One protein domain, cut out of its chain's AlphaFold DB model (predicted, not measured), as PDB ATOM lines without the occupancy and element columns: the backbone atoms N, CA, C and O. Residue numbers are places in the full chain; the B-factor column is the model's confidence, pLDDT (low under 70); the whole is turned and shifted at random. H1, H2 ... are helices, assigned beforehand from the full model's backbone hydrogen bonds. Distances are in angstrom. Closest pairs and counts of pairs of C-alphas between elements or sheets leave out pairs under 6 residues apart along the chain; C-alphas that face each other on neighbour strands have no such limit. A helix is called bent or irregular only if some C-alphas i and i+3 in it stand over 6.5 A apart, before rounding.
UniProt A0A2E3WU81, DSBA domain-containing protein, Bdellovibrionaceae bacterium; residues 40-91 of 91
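AT A GLANCE: This is residues 40 to 91 of the 91 residues of the protein "DSBA domain-containing protein" of Bdellovibrionaceae bacterium (UniProt A0A2E3WU81). Two helices, H1 and H2, stand at the two ends of an elongated model, joined by a long winding link that makes a small tight-turned loop beside H2. The first part of H1, residues 40 to 49, sticks out from the rest as a free arm. The printed part has 52 residues with two named helices, H1 then H2, and no named strand; its class is all helix. The whole is loose, with a radius of gyration of the C-alphas of 14.0 A, and the C-alphas span 41 by 23 by 17 A.

IN THESE COORDINATES: H1 is residues 40 to 55, 22.6 A from first to last C-alpha; it begins with C-alpha 40 at (-17.503, 2.245, -8.537) and ends with C-alpha 55 at (-15.123, -0.371, 13.747). Residues 56 to 75 hold no named element. H2 is residues 76 to 90, 21.4 A from first to last C-alpha, and ends with C-alpha 90 at (-34.802, 5.801, 26.077).

HOW THE PARTS SIT: H1 and H2 are apart, with no C-alpha of the one within 8 A of the other. Within the link between them, residues 65 to 66 pair with residues 69 to 70, antiparallel, as a short pairing. Neither helix is bent. In H1 and H2 every O i to N i+4 pair is within hydrogen-bond range.

THE WHOLE: The C-alphas of Glu 40 and Lys 88, the two farthest apart, are 42.1 A from each other. Without residues 40 to 49, which stand free, the body spans 31 by 22 by 10 A. The link from H1 to H2, 20 residues, is long. The printed part has no cut, and Tyr 91 is the chain's last residue. The mean pLDDT of the printed part is 93.8, and no printed residue is under 70.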
ATOM      1  N   GLU A  40     -18.418   1.737  -9.565       97.44
ATOM      2  CA  GLU A  40     -17.503   2.245  -8.537       97.44
ATOM      3  C   GLU A  40     -18.265   2.654  -7.273       97.44
ATOM      4  O   GLU A  40     -17.878   2.288  -6.169       97.44
ATOM      5  N   LYS A  41     -19.430   3.290  -7.429       97.31
ATOM      6  CA  LYS A  41     -20.288   3.680  -6.304       97.31
ATOM      7  C   LYS A  41     -20.721   2.478  -5.458       97.31
ATOM      8  O   LYS A  41     -20.804   2.586  -4.238       97.31
ATOM      9  N   ILE A  42     -21.041   1.343  -6.084       97.00
ATOM     10  CA  ILE A  42     -21.402   0.119  -5.350       97.00
ATOM     11  C   ILE A  42     -20.177  -0.461  -4.643       97.00
ATOM     12  O   ILE A  42     -20.282  -0.869  -3.488       97.00
ATOM     13  N   SER A  43     -19.015  -0.412  -5.289       96.94
ATOM     14  CA  SER A  43     -17.752  -0.830  -4.677       96.94
ATOM     15  C   SER A  43     -17.403   0.014  -3.442       96.94
ATOM     16  O   SER A  43     -17.086  -0.536  -2.391       96.94
ATOM     17  N   GLU A  44     -17.563   1.338  -3.516       97.69
ATOM     18  CA  GLU A  44     -17.352   2.250  -2.383       97.69
ATOM     19  C   GLU A  44     -18.295   1.964  -1.206       97.69
ATOM     20  O   GLU A  44     -17.874   2.029  -0.048       97.69
ATOM     21  N   MET A  45     -19.560   1.620  -1.478       97.62
ATOM     22  CA  MET A  45     -20.511   1.225  -0.432       97.62
ATOM     23  C   MET A  45     -20.058  -0.058   0.279       97.62
ATOM     24  O   MET A  45     -20.045  -0.098   1.507       97.62
ATOM     25  N   ILE A  46     -19.604  -1.072  -0.468       96.19
ATOM     26  CA  ILE A  46     -19.077  -2.328   0.100       96.19
ATOM     27  C   ILE A  46     -17.831  -2.073   0.964       96.19
ATOM     28  O   ILE A  46     -17.667  -2.663   2.041       96.19
ATOM     29  N   ASP A  47     -16.949  -1.179   0.517       96.94
ATOM     30  CA  ASP A  47     -15.752  -0.799   1.266       96.94
ATOM     31  C   ASP A  47     -16.097  -0.068   2.565       96.94
ATOM     32  O   ASP A  47     -15.447  -0.285   3.594       96.94
ATOM     33  N   GLN A  48     -17.112   0.798   2.530       97.00
ATOM     34  CA  GLN A  48     -17.600   1.482   3.722       97.00
ATOM     35  C   GLN A  48     -18.205   0.488   4.718       97.00
ATOM     36  O   GLN A  48     -17.776   0.471   5.873       97.00
ATOM     37  N   ASP A  49     -19.081  -0.412   4.268       93.75
ATOM     38  CA  ASP A  49     -19.661  -1.462   5.115       93.75
ATOM     39  C   ASP A  49     -18.563  -2.312   5.781       93.75
ATOM     40  O   ASP A  49     -18.609  -2.615   6.975       93.75
ATOM     41  N   THR A  50     -17.501  -2.640   5.038       93.00
ATOM     42  CA  THR A  50     -16.355  -3.398   5.564       93.00
ATOM     43  C   THR A  50     -15.587  -2.637   6.651       93.00
ATOM     44  O   THR A  50     -15.095  -3.246   7.610       93.00
ATOM     45  N   LYS A  51     -15.454  -1.310   6.533       94.69
ATOM     46  CA  LYS A  51     -14.840  -0.463   7.572       94.69
ATOM     47  C   LYS A  51     -15.723  -0.385   8.812       94.69
ATOM     48  O   LYS A  51     -15.201  -0.446   9.929       94.69
ATOM     49  N   ASP A  52     -17.033  -0.316   8.626       91.31
ATOM     50  CA  ASP A  52     -17.990  -0.244   9.727       91.31
ATOM     51  C   ASP A  52     -18.000  -1.549  10.529       91.31
ATOM     52  O   ASP A  52     -17.912  -1.512  11.755       91.31
ATOM     53  N   LEU A  53     -17.953  -2.710   9.862       91.25
ATOM     54  CA  LEU A  53     -17.821  -4.012  10.533       91.25
ATOM     55  C   LEU A  53     -16.571  -4.095  11.421       91.25
ATOM     56  O   LEU A  53     -16.641  -4.614  12.538       91.25
ATOM     57  N   LYS A  54     -15.436  -3.562  10.951       90.25
ATOM     58  CA  LYS A  54     -14.189  -3.506  11.733       90.25
ATOM     59  C   LYS A  54     -14.313  -2.557  12.920       90.25
ATOM     60  O   LYS A  54     -13.876  -2.902  14.013       90.25
ATOM     61  N   THR A  55     -14.915  -1.390  12.706       90.44
ATOM     62  CA  THR A  55     -15.123  -0.371  13.747       90.44
ATOM     63  C   THR A  55     -16.047  -0.877  14.855       90.44
ATOM     64  O   THR A  55     -15.821  -0.588  16.025       90.44
ATOM     65  N   LEU A  56     -17.055  -1.673  14.495       88.69
ATOM     66  CA  LEU A  56     -18.002  -2.295  15.422       88.69
ATOM     67  C   LEU A  56     -17.502  -3.628  16.009       88.69
ATOM     68  O   LEU A  56     -18.256  -4.302  16.709       88.69
ATOM     69  N   GLU A  57     -16.261  -4.030  15.708       88.88
ATOM     70  CA  GLU A  57     -15.644  -5.292  16.143       88.88
ATOM     71  C   GLU A  57     -16.495  -6.547  15.848       88.88
ATOM     72  O   GLU A  57     -16.441  -7.553  16.565       88.88
ATOM     73  N   VAL A  58     -17.277  -6.517  14.765       88.75
ATOM     74  CA  VAL A  58     -18.134  -7.634  14.360       88.75
ATOM     75  C   VAL A  58     -17.264  -8.772  13.832       88.75
ATOM     76  O   VAL A  58     -16.562  -8.638  12.833       88.75
ATOM     77  N   ARG A  59     -17.322  -9.928  14.501       86.00
ATOM     78  CA  ARG A  59     -16.493 -11.106  14.174       86.00
ATOM     79  C   ARG A  59     -17.160 -12.101  13.228       86.00
ATOM     80  O   ARG A  59     -16.520 -13.061  12.809       86.00
ATOM     81  N   GLY A  60     -18.438 -11.905  12.920       84.56
ATOM     82  CA  GLY A  60     -19.195 -12.810  12.068       84.56
ATOM     83  C   GLY A  60     -20.640 -12.373  11.871       84.56
ATOM     84  O   GLY A  60     -21.175 -11.533  12.597       84.56
ATOM     85  N   THR A  61     -21.271 -12.968  10.869       87.12
ATOM     86  CA  THR A  61     -22.678 -12.756  10.521       87.12
ATOM     87  C   THR A  61     -23.497 -14.017  10.834       87.12
ATOM     88  O   THR A  61     -23.000 -15.113  10.569       87.12
ATOM     89  N   PRO A  62     -24.747 -13.905  11.319       89.81
ATOM     90  CA  PRO A  62     -25.464 -12.665  11.609       89.81
ATOM     91  C   PRO A  62     -25.021 -12.011  12.930       89.81
ATOM     92  O   PRO A  62     -24.713 -12.694  13.899       89.81
ATOM     93  N   THR A  63     -25.051 -10.678  12.973       91.69
ATOM     94  CA  THR A  63     -24.937  -9.863  14.194       91.69
ATOM     95  C   THR A  63     -25.990  -8.762  14.116       91.69
ATOM     96  O   THR A  63     -26.145  -8.143  13.065       91.69
ATOM     97  N   PHE A  64     -26.721  -8.519  15.205       93.12
ATOM     98  CA  PHE A  64     -27.762  -7.492  15.270       93.12
ATOM     99  C   PHE A  64     -27.491  -6.519  16.409       93.12
ATOM    100  O   PHE A  64     -27.026  -6.922  17.476       93.12
ATOM    101  N   PHE A  65     -27.858  -5.258  16.190       92.44
ATOM    102  CA  PHE A  65     -27.847  -4.217  17.205       92.44
ATOM    103  C   PHE A  65     -29.217  -3.544  17.277       92.44
ATOM    104  O   PHE A  65     -29.856  -3.308  16.254       92.44
ATOM    105  N   VAL A  66     -29.644  -3.195  18.486       95.06
ATOM    106  CA  VAL A  66     -30.806  -2.341  18.743       95.06
ATOM    107  C   VAL A  66     -30.301  -1.171  19.575       95.06
ATOM    108  O   VAL A  66     -29.780  -1.383  20.667       95.06
ATOM    109  N   ASN A  67     -30.381   0.046  19.029       94.25
ATOM    110  CA  ASN A  67     -29.849   1.268  19.652       94.25
ATOM    111  C   ASN A  67     -28.406   1.113  20.183       94.25
ATOM    112  O   ASN A  67     -28.080   1.521  21.292       94.25
ATOM    113  N   GLY A  68     -27.532   0.473  19.402       91.25
ATOM    114  CA  GLY A  68     -26.125   0.259  19.766       91.25
ATOM    115  C   GLY A  68     -25.863  -0.913  20.720       91.25
ATOM    116  O   GLY A  68     -24.706  -1.257  20.942       91.25
ATOM    117  N   ARG A  69     -26.895  -1.591  21.243       93.00
ATOM    118  CA  ARG A  69     -26.723  -2.821  22.032       93.00
ATOM    119  C   ARG A  69     -26.832  -4.062  21.168       93.00
ATOM    120  O   ARG A  69     -27.806  -4.230  20.439       93.00
ATOM    121  N   GLN A  70     -25.853  -4.949  21.299       93.06
ATOM    122  CA  GLN A  70     -25.804  -6.206  20.562       93.06
ATOM    123  C   GLN A  70     -26.848  -7.211  21.073       93.06
ATOM    124  O   GLN A  70     -27.045  -7.371  22.280       93.06
ATOM    125  N   LEU A  71     -27.485  -7.921  20.143       95.12
ATOM    126  CA  LEU A  71     -28.321  -9.081  20.431       95.12
ATOM    127  C   LEU A  71     -27.450 -10.337  20.576       95.12
ATOM    128  O   LEU A  71     -26.719 -10.691  19.653       95.12
ATOM    129  N   TYR A  72     -27.565 -11.024  21.714       91.88
ATOM    130  CA  TYR A  72     -26.878 -12.300  21.966       91.88
ATOM    131  C   TYR A  72     -27.805 -13.520  21.861       91.88
ATOM    132  O   TYR A  72     -27.345 -14.611  21.536       91.88
ATOM    133  N   ASP A  73     -29.105 -13.339  22.112       93.50
ATOM    134  CA  ASP A  73     -30.130 -14.361  21.878       93.50
ATOM    135  C   ASP A  73     -30.686 -14.206  20.457       93.50
ATOM    136  O   ASP A  73     -31.535 -13.354  20.189       93.50
ATOM    137  N   PHE A  74     -30.173 -15.022  19.535       91.31
ATOM    138  CA  PHE A  74     -30.566 -15.024  18.127       91.31
ATOM    139  C   PHE A  74     -31.909 -15.729  17.912       91.31
ATOM    140  O   PHE A  74     -32.001 -16.772  17.265       91.31
ATOM    141  N   SER A  75     -32.970 -15.129  18.438       94.38
ATOM    142  CA  SER A  75     -34.344 -15.574  18.250       94.38
ATOM    143  C   SER A  75     -35.277 -14.380  18.021       94.38
ATOM    144  O   SER A  75     -34.973 -13.256  18.436       94.38
ATOM    145  N   PRO A  76     -36.443 -14.587  17.377       95.75
ATOM    146  CA  PRO A  76     -37.453 -13.539  17.266       95.75
ATOM    147  C   PRO A  76     -37.858 -12.959  18.625       95.75
ATOM    148  O   PRO A  76     -38.134 -11.767  18.724       95.75
ATOM    149  N   ASP A  77     -37.880 -13.782  19.675       97.38
ATOM    150  CA  ASP A  77     -38.257 -13.341  21.016       97.38
ATOM    151  C   ASP A  77     -37.119 -12.600  21.724       97.38
ATOM    152  O   ASP A  77     -37.383 -11.566  22.338       97.38
ATOM    153  N   GLY A  78     -35.864 -13.025  21.550       96.75
ATOM    154  CA  GLY A  78     -34.689 -12.274  21.995       96.75
ATOM    155  C   GLY A  78     -34.630 -10.879  21.366       96.75
ATOM    156  O   GLY A  78     -34.426  -9.882  22.064       96.75
ATOM    157  N   LEU A  79     -34.904 -10.780  20.059       97.00
ATOM    158  CA  LEU A  79     -34.978  -9.496  19.360       97.00
ATOM    159  C   LEU A  79     -36.125  -8.620  19.890       97.00
ATOM    160  O   LEU A  79     -35.899  -7.455  20.216       97.00
ATOM    161  N   LYS A  80     -37.344  -9.165  20.024       97.38
ATOM    162  CA  LYS A  80     -38.490  -8.431  20.602       97.38
ATOM    163  C   LYS A  80     -38.194  -7.944  22.017       97.38
ATOM    164  O   LYS A  80     -38.568  -6.828  22.371       97.38
ATOM    165  N   TRP A  81     -37.554  -8.779  22.834       97.56
ATOM    166  CA  TRP A  81     -37.166  -8.416  24.189       97.56
ATOM    167  C   TRP A  81     -36.207  -7.226  24.176       97.56
ATOM    168  O   TRP A  81     -36.471  -6.239  24.862       97.56
ATOM    169  N   LEU A  82     -35.155  -7.283  23.353       97.62
ATOM    170  CA  LEU A  82     -34.154  -6.222  23.274       97.62
ATOM    171  C   LEU A  82     -34.763  -4.899  22.783       97.62
ATOM    172  O   LEU A  82     -34.466  -3.852  23.350       97.62
ATOM    173  N   ILE A  83     -35.668  -4.948  21.797       97.19
ATOM    174  CA  ILE A  83     -36.433  -3.778  21.334       97.19
ATOM    175  C   ILE A  83     -37.252  -3.167  22.474       97.19
ATOM    176  O   ILE A  83     -37.157  -1.969  22.727       97.19
ATOM    177  N   ASN A  84     -38.036  -3.977  23.188       97.56
ATOM    178  CA  ASN A  84     -38.882  -3.480  24.274       97.56
ATOM    179  C   ASN A  84     -38.070  -2.909  25.444       97.56
ATOM    180  O   ASN A  84     -38.496  -1.945  26.077       97.56
ATOM    181  N   ASP A  85     -36.921  -3.511  25.747       97.31
ATOM    182  CA  ASP A  85     -36.006  -3.025  26.780       97.31
ATOM    183  C   ASP A  85     -35.378  -1.680  26.383       97.31
ATOM    184  O   ASP A  85     -35.329  -0.760  27.196       97.31
ATOM    185  N   GLU A  86     -34.977  -1.524  25.119       97.38
ATOM    186  CA  GLU A  86     -34.432  -0.263  24.609       97.38
ATOM    187  C   GLU A  86     -35.467   0.856  24.506       97.38
ATOM    188  O   GLU A  86     -35.131   2.014  24.756       97.38
ATOM    189  N   ILE A  87     -36.728   0.538  24.198       96.81
ATOM    190  CA  ILE A  87     -37.812   1.525  24.240       96.81
ATOM    191  C   ILE A  87     -37.970   2.055  25.667       96.81
ATOM    192  O   ILE A  87     -37.871   3.257  25.866       96.81
ATOM    193  N   LYS A  88     -38.108   1.169  26.666       95.75
ATOM    194  CA  LYS A  88     -38.292   1.554  28.082       95.75
ATOM    195  C   LYS A  88     -37.146   2.381  28.668       95.75
ATOM    196  O   LYS A  88     -37.338   3.058  29.673       95.75
ATOM    197  N   LYS A  89     -35.934   2.239  28.127       94.38
ATOM    198  CA  LYS A  89     -34.740   2.943  28.616       94.38
ATOM    199  C   LYS A  89     -34.598   4.349  28.051       94.38
ATOM    200  O   LYS A  89     -34.030   5.200  28.727       94.38
ATOM    201  N   ASN A  90     -35.070   4.572  26.826       92.25
ATOM    202  CA  ASN A  90     -34.802   5.801  26.077       92.25
ATOM    203  C   ASN A  90     -36.057   6.660  25.828       92.25
ATOM    204  O   ASN A  90     -35.914   7.785  25.353       92.25
ATOM    205  N   TYR A  91     -37.255   6.150  26.139       86.12
ATOM    206  CA  TYR A  91     -38.552   6.808  25.939       86.12
ATOM    207  C   TYR A  91     -39.499   6.510  27.105       86.12
ATOM    208  O   TYR A  91     -40.284   7.420  27.451       86.12
TER     209      TYR A  91